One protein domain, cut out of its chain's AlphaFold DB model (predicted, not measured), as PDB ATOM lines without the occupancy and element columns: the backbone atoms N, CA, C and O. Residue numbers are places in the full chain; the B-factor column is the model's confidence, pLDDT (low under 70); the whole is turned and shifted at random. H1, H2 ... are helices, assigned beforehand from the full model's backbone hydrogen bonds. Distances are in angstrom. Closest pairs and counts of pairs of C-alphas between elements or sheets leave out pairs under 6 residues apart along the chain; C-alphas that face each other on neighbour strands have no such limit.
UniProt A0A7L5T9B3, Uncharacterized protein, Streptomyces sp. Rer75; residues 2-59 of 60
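Overview. This is residues 2 to 59 of the 60 residues of an uncharacterized protein of Streptomyces sp. Rer75 (UniProt A0A7L5T9B3). Two 12-residue helices, H2 and H4, run side by side in opposite ways, with H1 set against one end of the pair, beside the start of H2 and the end of H4. The short helix H3 covers another side of this small cluster, and residues 25 to 37 swing wide from the end of H2 to the start of H3. The printed part has 58 residues, with four named helices in the order H1, H2, H3, H4 and no named strand; the class is all helix. The whole is compact, with a radius of gyration of the C-alphas of 9.9 A, and a rounded outline of 27 by 24 by 19 A.

Along the chain. H2 is residues 13 to 24, 16.2 A from first to last C-alpha, beginning at C-alpha 13 at (114.418, 96.009, 131.329). H4 is residues 47 to 58, also 16.2 A long, and ends at C-alpha 58 at (100.879, 100.180, 134.322). H1 is residues 2 to 11, 14.4 A long, beginning at C-alpha 2 at (104.235, 100.757, 120.442). H3 is residues 38 to 43, 8.6 A long.

Arrangement. H2 and H4 touch, with 11 pairs of C-alphas within 8 A; the closest are those of Ala 23 and Ala 49, 5.0 A apart. They run opposite ways at a steep tilt of 36 degrees, only just steep. H4 touches H1 with residues 54 to 58 alone; the closest C-alphas are those of Leu 7 and Leu 57, 6.5 A apart. H1 and H4 run the same way at a steep tilt of 38 degrees. H1 and H2 are close but not clearly touching, with the closest C-alphas, those of Ala 8 and Phe 16, 5.6 A apart. H1 and H3 touch, closest at the C-alphas of Thr 5 and Ala 39, 6.1 A apart, and run opposite ways at a steep tilt of 42 degrees. H3 and H4 are close but not clearly touching; the closest C-alphas, those of Ala 42 and Ala 50, are 7.3 A apart. H2 and H3 are near each other, with no pair of C-alphas within 8 A but 6 pairs within 10 A. The packing of the helices is mostly crossed: of the 3 pairs that touch, 0 are at a shallow tilt. In H1, H2, H3 and H4 every O i to N i+4 pair is within hydrogen-bond range.

Size, cuts and confidence. The two C-alphas farthest apart are those of Ser 10 and Asp 28, 27.0 A. The printed part runs from residue 2 to residue 59 and has no cut. The link from H2 to H3 is long, with 13 residues, whose C-alphas lie 8 to 14 A from the mean of all C-alphas; the links from H1 to H2 and from H3 to H4 are tight. The mean pLDDT of the printed part is 87.6, and no printed residue is under 70.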
ATOM      1  N   LYS A   2     103.549  99.499 120.047       76.62
ATOM      2  CA  LYS A   2     104.235 100.757 120.442       76.62
ATOM      3  C   LYS A   2     104.079 101.090 121.935       76.62
ATOM      4  O   LYS A   2     105.073 101.326 122.600       76.62
ATOM      5  N   TYR A   3     102.857 100.987 122.458       83.25
ATOM      6  CA  TYR A   3     102.560 101.233 123.872       83.25
ATOM      7  C   TYR A   3     103.312 100.307 124.847       83.25
ATOM      8  O   TYR A   3     103.884 100.775 125.819       83.25
ATOM      9  N   LEU A   4     103.381  99.003 124.550       80.69
ATOM     10  CA  LEU A   4     104.111  98.019 125.362       80.69
ATOM     11  C   LEU A   4     105.619  98.286 125.363       80.69
ATOM     12  O   LEU A   4     106.267  98.153 126.394       80.69
ATOM     13  N   THR A   5     106.171  98.693 124.220       79.94
ATOM     14  CA  THR A   5     107.583  99.071 124.121       79.94
ATOM     15  C   THR A   5     107.883 100.334 124.931       79.94
ATOM     16  O   THR A   5     108.919 100.391 125.586       79.94
ATOM     17  N   SER A   6     106.983 101.323 124.927       86.06
ATOM     18  CA  SER A   6     107.111 102.526 125.759       86.06
ATOM     19  C   SER A   6     107.009 102.202 127.252       86.06
ATOM     20  O   SER A   6     107.858 102.642 128.015       86.06
ATOM     21  N   LEU A   7     106.043 101.371 127.658       85.19
ATOM     22  CA  LEU A   7     105.920 100.893 129.041       85.19
ATOM     23  C   LEU A   7     107.169 100.140 129.502       85.19
ATOM     24  O   LEU A   7     107.644 100.367 130.606       85.19
ATOM     25  N   ALA A   8     107.728  99.281 128.649       82.50
ATOM     26  CA  ALA A   8     108.965  98.568 128.948       82.50
ATOM     27  C   ALA A   8     110.161  99.515 129.131       82.50
ATOM     28  O   ALA A   8     111.005  99.276 129.988       82.50
ATOM     29  N   ALA A   9     110.230 100.593 128.341       84.75
ATOM     30  CA  ALA A   9     111.263 101.613 128.500       84.75
ATOM     31  C   ALA A   9     111.111 102.376 129.827       84.75
ATOM     32  O   ALA A   9     112.114 102.625 130.487       84.75
ATOM     33  N   SER A  10     109.879 102.688 130.243       87.31
ATOM     34  CA  SER A  10     109.604 103.364 131.518       87.31
ATOM     35  C   SER A  10     109.819 102.468 132.742       87.31
ATOM     36  O   SER A  10     110.340 102.929 133.750       87.31
ATOM     37  N   ALA A  11     109.421 101.196 132.670       85.56
ATOM     38  CA  ALA A  11     109.530 100.238 133.773       85.56
ATOM     39  C   ALA A  11     110.958  99.702 133.974       85.56
ATOM     40  O   ALA A  11     111.273  99.171 135.037       85.56
ATOM     41  N   GLY A  12     111.812  99.822 132.955       87.19
ATOM     42  CA  GLY A  12     113.138  99.224 132.935       87.19
ATOM     43  C   GLY A  12     113.120  97.764 132.479       87.19
ATOM     44  O   GLY A  12     112.116  97.051 132.551       87.19
ATOM     45  N   ILE A  13     114.273  97.317 131.978       84.69
ATOM     46  CA  ILE A  13     114.418  96.009 131.329       84.69
ATOM     47  C   ILE A  13     114.218  94.843 132.310       84.69
ATOM     48  O   ILE A  13     113.610  93.842 131.947       84.69
ATOM     49  N   GLU A  14     114.673  94.994 133.556       87.62
ATOM     50  CA  GLU A  14     114.593  93.953 134.589       87.62
ATOM     51  C   GLU A  14     113.149  93.704 135.025       87.62
ATOM     52  O   GLU A  14     112.680  92.565 135.013       87.62
ATOM     53  N   ARG A  15     112.409  94.779 135.331       89.38
ATOM     54  CA  ARG A  15     110.985  94.693 135.675       89.38
ATOM     55  C   ARG A  15     110.169  94.156 134.507       89.38
ATOM     56  O   ARG A  15     109.286  93.325 134.704       89.38
ATOM     57  N   PHE A  16     110.481  94.595 133.287       88.94
ATOM     58  CA  PHE A  16     109.848  94.050 132.094       88.94
ATOM     59  C   PHE A  16     110.065  92.540 131.981       88.94
ATOM     60  O   PHE A  16     109.100  91.823 131.739       88.94
ATOM     61  N   ASP A  17     111.291  92.049 132.162       89.81
ATOM     62  CA  ASP A  17     111.596  90.623 132.033       89.81
ATOM     63  C   ASP A  17     110.894  89.783 133.103       89.81
ATOM     64  O   ASP A  17     110.310  88.747 132.773       89.81
ATOM     65  N   ALA A  18     110.870  90.252 134.353       92.06
ATOM     66  CA  ALA A  18     110.146  89.593 135.438       92.06
ATOM     67  C   ALA A  18     108.641  89.486 135.134       92.06
ATOM     68  O   ALA A  18     108.064  88.394 135.173       92.06
ATOM     69  N   GLU A  19     108.008  90.597 134.749       92.31
ATOM     70  CA  GLU A  19     106.579  90.599 134.431       92.31
ATOM     71  C   GLU A  19     106.258  89.864 133.133       92.31
ATOM     72  O   GLU A  19     105.191  89.262 132.997       92.31
ATOM     73  N   PHE A  20     107.182  89.843 132.175       91.44
ATOM     74  CA  PHE A  20     107.030  89.065 130.953       91.44
ATOM     75  C   PHE A  20     106.982  87.572 131.271       91.44
ATOM     76  O   PHE A  20     106.091  86.884 130.776       91.44
ATOM     77  N   VAL A  21     107.887  87.074 132.124       92.56
ATOM     78  CA  VAL A  21     107.882  85.680 132.599       92.56
ATOM     79  C   VAL A  21     106.554  85.348 133.282       92.56
ATOM     80  O   VAL A  21     105.945  84.323 132.971       92.56
ATOM     81  N   ASN A  22     106.054  86.236 134.143       91.88
ATOM     82  CA  ASN A  22     104.752  86.061 134.790       91.88
ATOM     83  C   ASN A  22     103.596  86.040 133.781       91.88
ATOM     84  O   ASN A  22     102.688  85.212 133.885       91.88
ATOM     85  N   ALA A  23     103.630  86.918 132.779       90.94
ATOM     86  CA  ALA A  23     102.587  87.038 131.769       90.94
ATOM     87  C   ALA A  23     102.502  85.819 130.841       90.94
ATOM     88  O   ALA A  23     101.407  85.497 130.368       90.94
ATOM     89  N   VAL A  24     103.630  85.147 130.586       91.31
ATOM     90  CA  VAL A  24     103.693  83.936 129.749       91.31
ATOM     91  C   VAL A  24     103.594  82.635 130.546       91.31
ATOM     92  O   VAL A  24     103.466  81.566 129.947       91.31
ATOM     93  N   LYS A  25     103.603  82.692 131.883       91.12
ATOM     94  CA  LYS A  25     103.485  81.507 132.742       91.12
ATOM     95  C   LYS A  25     102.191  80.739 132.444       91.12
ATOM     96  O   LYS A  25     101.101  81.308 132.467       91.12
ATOM     97  N   GLY A  26     102.322  79.436 132.186       87.06
ATOM     98  CA  GLY A  26     101.199  78.566 131.813       87.06
ATOM     99  C   GLY A  26     100.762  78.688 130.348       87.06
ATOM    100  O   GLY A  26      99.708  78.175 129.989       87.06
ATOM    101  N   THR A  27     101.545  79.372 129.510       87.12
ATOM    102  CA  THR A  27     101.384  79.393 128.050       87.12
ATOM    103  C   THR A  27     102.596  78.742 127.383       87.12
ATOM    104  O   THR A  27     103.668  78.689 127.981       87.12
ATOM    105  N   ASP A  28     102.466  78.342 126.117       90.19
ATOM    106  CA  ASP A  28     103.587  77.824 125.314       90.19
ATOM    107  C   ASP A  28     104.526  78.932 124.783       90.19
ATOM    108  O   ASP A  28     105.383  78.699 123.924       90.19
ATOM    109  N   ILE A  29     104.372  80.171 125.263       89.50
ATOM    110  CA  ILE A  29     105.203  81.301 124.850       89.50
ATOM    111  C   ILE A  29     106.495  81.299 125.664       89.50
ATOM    112  O   ILE A  29     106.491  81.410 126.888       89.50
ATOM    113  N   LYS A  30     107.628  81.252 124.961       89.25
ATOM    114  CA  LYS A  30     108.943  81.366 125.594       89.25
ATOM    115  C   LYS A  30     109.162  82.775 126.171       89.25
ATOM    116  O   LYS A  30     108.802  83.752 125.502       89.25
ATOM    117  N   PRO A  31     109.804  82.895 127.351       87.56
ATOM    118  CA  PRO A  31     110.281  84.170 127.877       87.56
ATOM    119  C   PRO A  31     111.167  84.926 126.883       87.56
ATOM    120  O   PRO A  31     111.694  84.344 125.928       87.56
ATOM    121  N   ARG A  32     111.359  86.227 127.123       88.12
ATOM    122  CA  ARG A  32     112.283  87.032 126.321       88.12
ATOM    123  C   ARG A  32     113.705  86.482 126.462       88.12
ATOM    124  O   ARG A  32     114.193  86.281 127.569       88.12
ATOM    125  N   GLY A  33     114.364  86.242 125.331       85.88
ATOM    126  CA  GLY A  33     115.747  85.773 125.317       85.88
ATOM    127  C   GLY A  33     116.762  86.880 125.642       85.88
ATOM    128  O   GLY A  33     116.466  88.069 125.464       85.88
ATOM    129  N   PRO A  34     117.998  86.523 126.039       79.25
ATOM    130  CA  PRO A  34     119.071  87.494 126.235       79.25
ATOM    131  C   PRO A  34     119.303  88.302 124.952       79.25
ATOM    132  O   PRO A  34     119.457  87.727 123.875       79.25
ATOM    133  N   ARG A  35     119.326  89.638 125.058       82.31
ATOM    134  CA  ARG A  35     119.471  90.594 123.931       82.31
ATOM    135  C   ARG A  35     118.321  90.601 122.916       82.31
ATOM    136  O   ARG A  35     118.381  91.336 121.928       82.31
ATOM    137  N   GLU A  36     117.256  89.840 123.145       87.06
ATOM    138  CA  GLU A  36     116.088  89.884 122.280       87.06
ATOM    139  C   GLU A  36     115.383  91.240 122.414       87.06
ATOM    140  O   GLU A  36     115.127  91.722 123.515       87.06
ATOM    141  N   ARG A  37     115.018  91.875 121.298       87.12
ATOM    142  CA  ARG A  37     114.268  93.136 121.352       87.12
ATOM    143  C   ARG A  37     112.889  92.916 121.979       87.12
ATOM    144  O   ARG A  37     112.149  92.030 121.555       87.12
ATOM    145  N   THR A  38     112.489  93.798 122.895       85.69
ATOM    146  CA  THR A  38     111.161  93.791 123.537       85.69
ATOM    147  C   THR A  38     110.019  93.743 122.528       85.69
ATOM    148  O   THR A  38     109.065  92.992 122.698       85.69
ATOM    149  N   ALA A  39     110.138  94.483 121.422       85.19
ATOM    150  CA  ALA A  39     109.139  94.468 120.358       85.19
ATOM    151  C   ALA A  39     108.993  93.089 119.686       85.19
ATOM    152  O   ALA A  39     107.896  92.742 119.253       85.19
ATOM    153  N   THR A  40     110.072  92.308 119.589       88.69
ATOM    154  CA  THR A  40     110.051  90.952 119.023       88.69
ATOM    155  C   THR A  40     109.388  89.977 119.987       88.69
ATOM    156  O   THR A  40     108.475  89.259 119.583       88.69
ATOM    157  N   ALA A  41     109.759  90.023 121.267       88.12
ATOM    158  CA  ALA A  41     109.153  89.182 122.295       88.12
ATOM    159  C   ALA A  41     107.656  89.486 122.455       88.12
ATOM    160  O   ALA A  41     106.824  88.581 122.470       88.12
ATOM    161  N   ALA A  42     107.290  90.772 122.459       86.31
ATOM    162  CA  ALA A  42     105.906  91.214 122.570       86.31
ATOM    163  C   ALA A  42     105.024  90.728 121.408       86.31
ATOM    164  O   ALA A  42     103.844  90.469 121.619       86.31
ATOM    165  N   LYS A  43     105.569  90.545 120.194       88.75
ATOM    166  CA  LYS A  43     104.817  89.995 119.047       88.75
ATOM    167  C   LYS A  43     104.367  88.546 119.248       88.75
ATOM    168  O   LYS A  43     103.397  88.146 118.615       88.75
ATOM    169  N   ARG A  44     105.047  87.772 120.100       90.75
ATOM    170  CA  ARG A  44     104.669  86.382 120.413       90.75
ATOM    171  C   ARG A  44     103.524  86.297 121.417       90.75
ATOM    172  O   ARG A  44     102.925  85.238 121.564       90.75
ATOM    173  N   LEU A  45     103.244  87.386 122.133       89.31
ATOM    174  CA  LEU A  45     102.231  87.393 123.178       89.31
ATOM    175  C   LEU A  45     100.834  87.224 122.584       89.31
ATOM    176  O   LEU A  45     100.441  87.928 121.653       89.31
ATOM    177  N   THR A  46     100.039  86.353 123.201       90.31
ATOM    178  CA  THR A  46      98.593  86.345 122.973       90.31
ATOM    179  C   THR A  46      97.966  87.628 123.526       90.31
ATOM    180  O   THR A  46      98.518  88.297 124.405       90.31
ATOM    181  N   LYS A  47      96.747  87.958 123.080       89.75
ATOM    182  CA  LYS A  47      95.990  89.113 123.599       89.75
ATOM    183  C   LYS A  47      95.776  89.054 125.120       89.75
ATOM    184  O   LYS A  47      95.637  90.097 125.757       89.75
ATOM    185  N   ALA A  48      95.702  87.857 125.703       90.62
ATOM    186  CA  ALA A  48      95.551  87.674 127.146       90.62
ATOM    187  C   ALA A  48      96.865  87.959 127.890       90.62
ATOM    188  O   ALA A  48      96.870  88.761 128.822       90.62
ATOM    189  N   ALA A  49      97.979  87.380 127.433       91.06
ATOM    190  CA  ALA A  49      99.298  87.607 128.024       91.06
ATOM    191  C   ALA A  49      99.730  89.079 127.900       91.06
ATOM    192  O   ALA A  49     100.184  89.679 128.869       91.06
ATOM    193  N   ALA A  50      99.480  89.710 126.747       90.31
ATOM    194  CA  ALA A  50      99.745  91.133 126.551       90.31
ATOM    195  C   ALA A  50      98.946  92.024 127.516       90.31
ATOM    196  O   ALA A  50      99.482  93.007 128.018       90.31
ATOM    197  N   ARG A  51      97.682  91.683 127.809       90.19
ATOM    198  CA  ARG A  51      96.865  92.430 128.781       90.19
ATOM    199  C   ARG A  51      97.373  92.273 130.212       90.19
ATOM    200  O   ARG A  51      97.445  93.275 130.914       90.19
ATOM    201  N   LYS A  52      97.764  91.060 130.617       91.00
ATOM    202  CA  LYS A  52      98.400  90.823 131.925       91.00
ATOM    203  C   LYS A  52      99.668  91.662 132.077       91.00
ATOM    204  O   LYS A  52      99.797  92.389 133.052       91.00
ATOM    205  N   LEU A  53     100.538  91.622 131.067       90.38
ATOM    206  CA  LEU A  53     101.788  92.377 131.062       90.38
ATOM    207  C   LEU A  53     101.549  93.890 131.129       90.38
ATOM    208  O   LEU A  53     102.177  94.575 131.922       90.38
ATOM    209  N   ILE A  54     100.613  94.422 130.337       90.38
ATOM    210  CA  ILE A  54     100.257  95.847 130.396       90.38
ATOM    211  C   ILE A  54      99.744  96.223 131.789       90.38
ATOM    212  O   ILE A  54     100.175  97.237 132.323       90.38
ATOM    213  N   SER A  55      98.866  95.415 132.388       90.38
ATOM    214  CA  SER A  55      98.327  95.691 133.724       90.38
ATOM    215  C   SER A  55      99.413  95.697 134.801       90.38
ATOM    216  O   SER A  55      99.374  96.546 135.685       90.38
ATOM    217  N   ALA A  56     100.376  94.776 134.723       90.31
ATOM    218  CA  ALA A  56     101.475  94.678 135.683       90.31
ATOM    219  C   ALA A  56     102.503  95.815 135.537       90.31
ATOM    220  O   ALA A  56     103.127  96.230 136.510       90.31
ATOM    221  N   LEU A  57     102.679  96.336 134.318       88.75
ATOM    222  CA  LEU A  57     103.589  97.452 134.048       88.75
ATOM    223  C   LEU A  57     102.939  98.827 134.261       88.75
ATOM    224  O   LEU A  57     103.649  99.794 134.507       88.75
ATOM    225  N   ALA A  58     101.613  98.931 134.132       85.75
ATOM    226  CA  ALA A  58     100.879 100.180 134.322       85.75
ATOM    227  C   ALA A  58     100.574 100.490 135.798       85.75
ATOM    228  O   ALA A  58     100.398 101.659 136.131       85.75
ATOM    229  N   ASN A  59     100.533  99.472 136.666       72.50
ATOM    230  CA  ASN A  59     100.412  99.635 138.115       72.50
ATOM    231  C   ASN A  59     101.787  99.397 138.770       72.50
ATOM    232  O   ASN A  59     102.200  98.237 138.856       72.50
TER     233      ASN A  59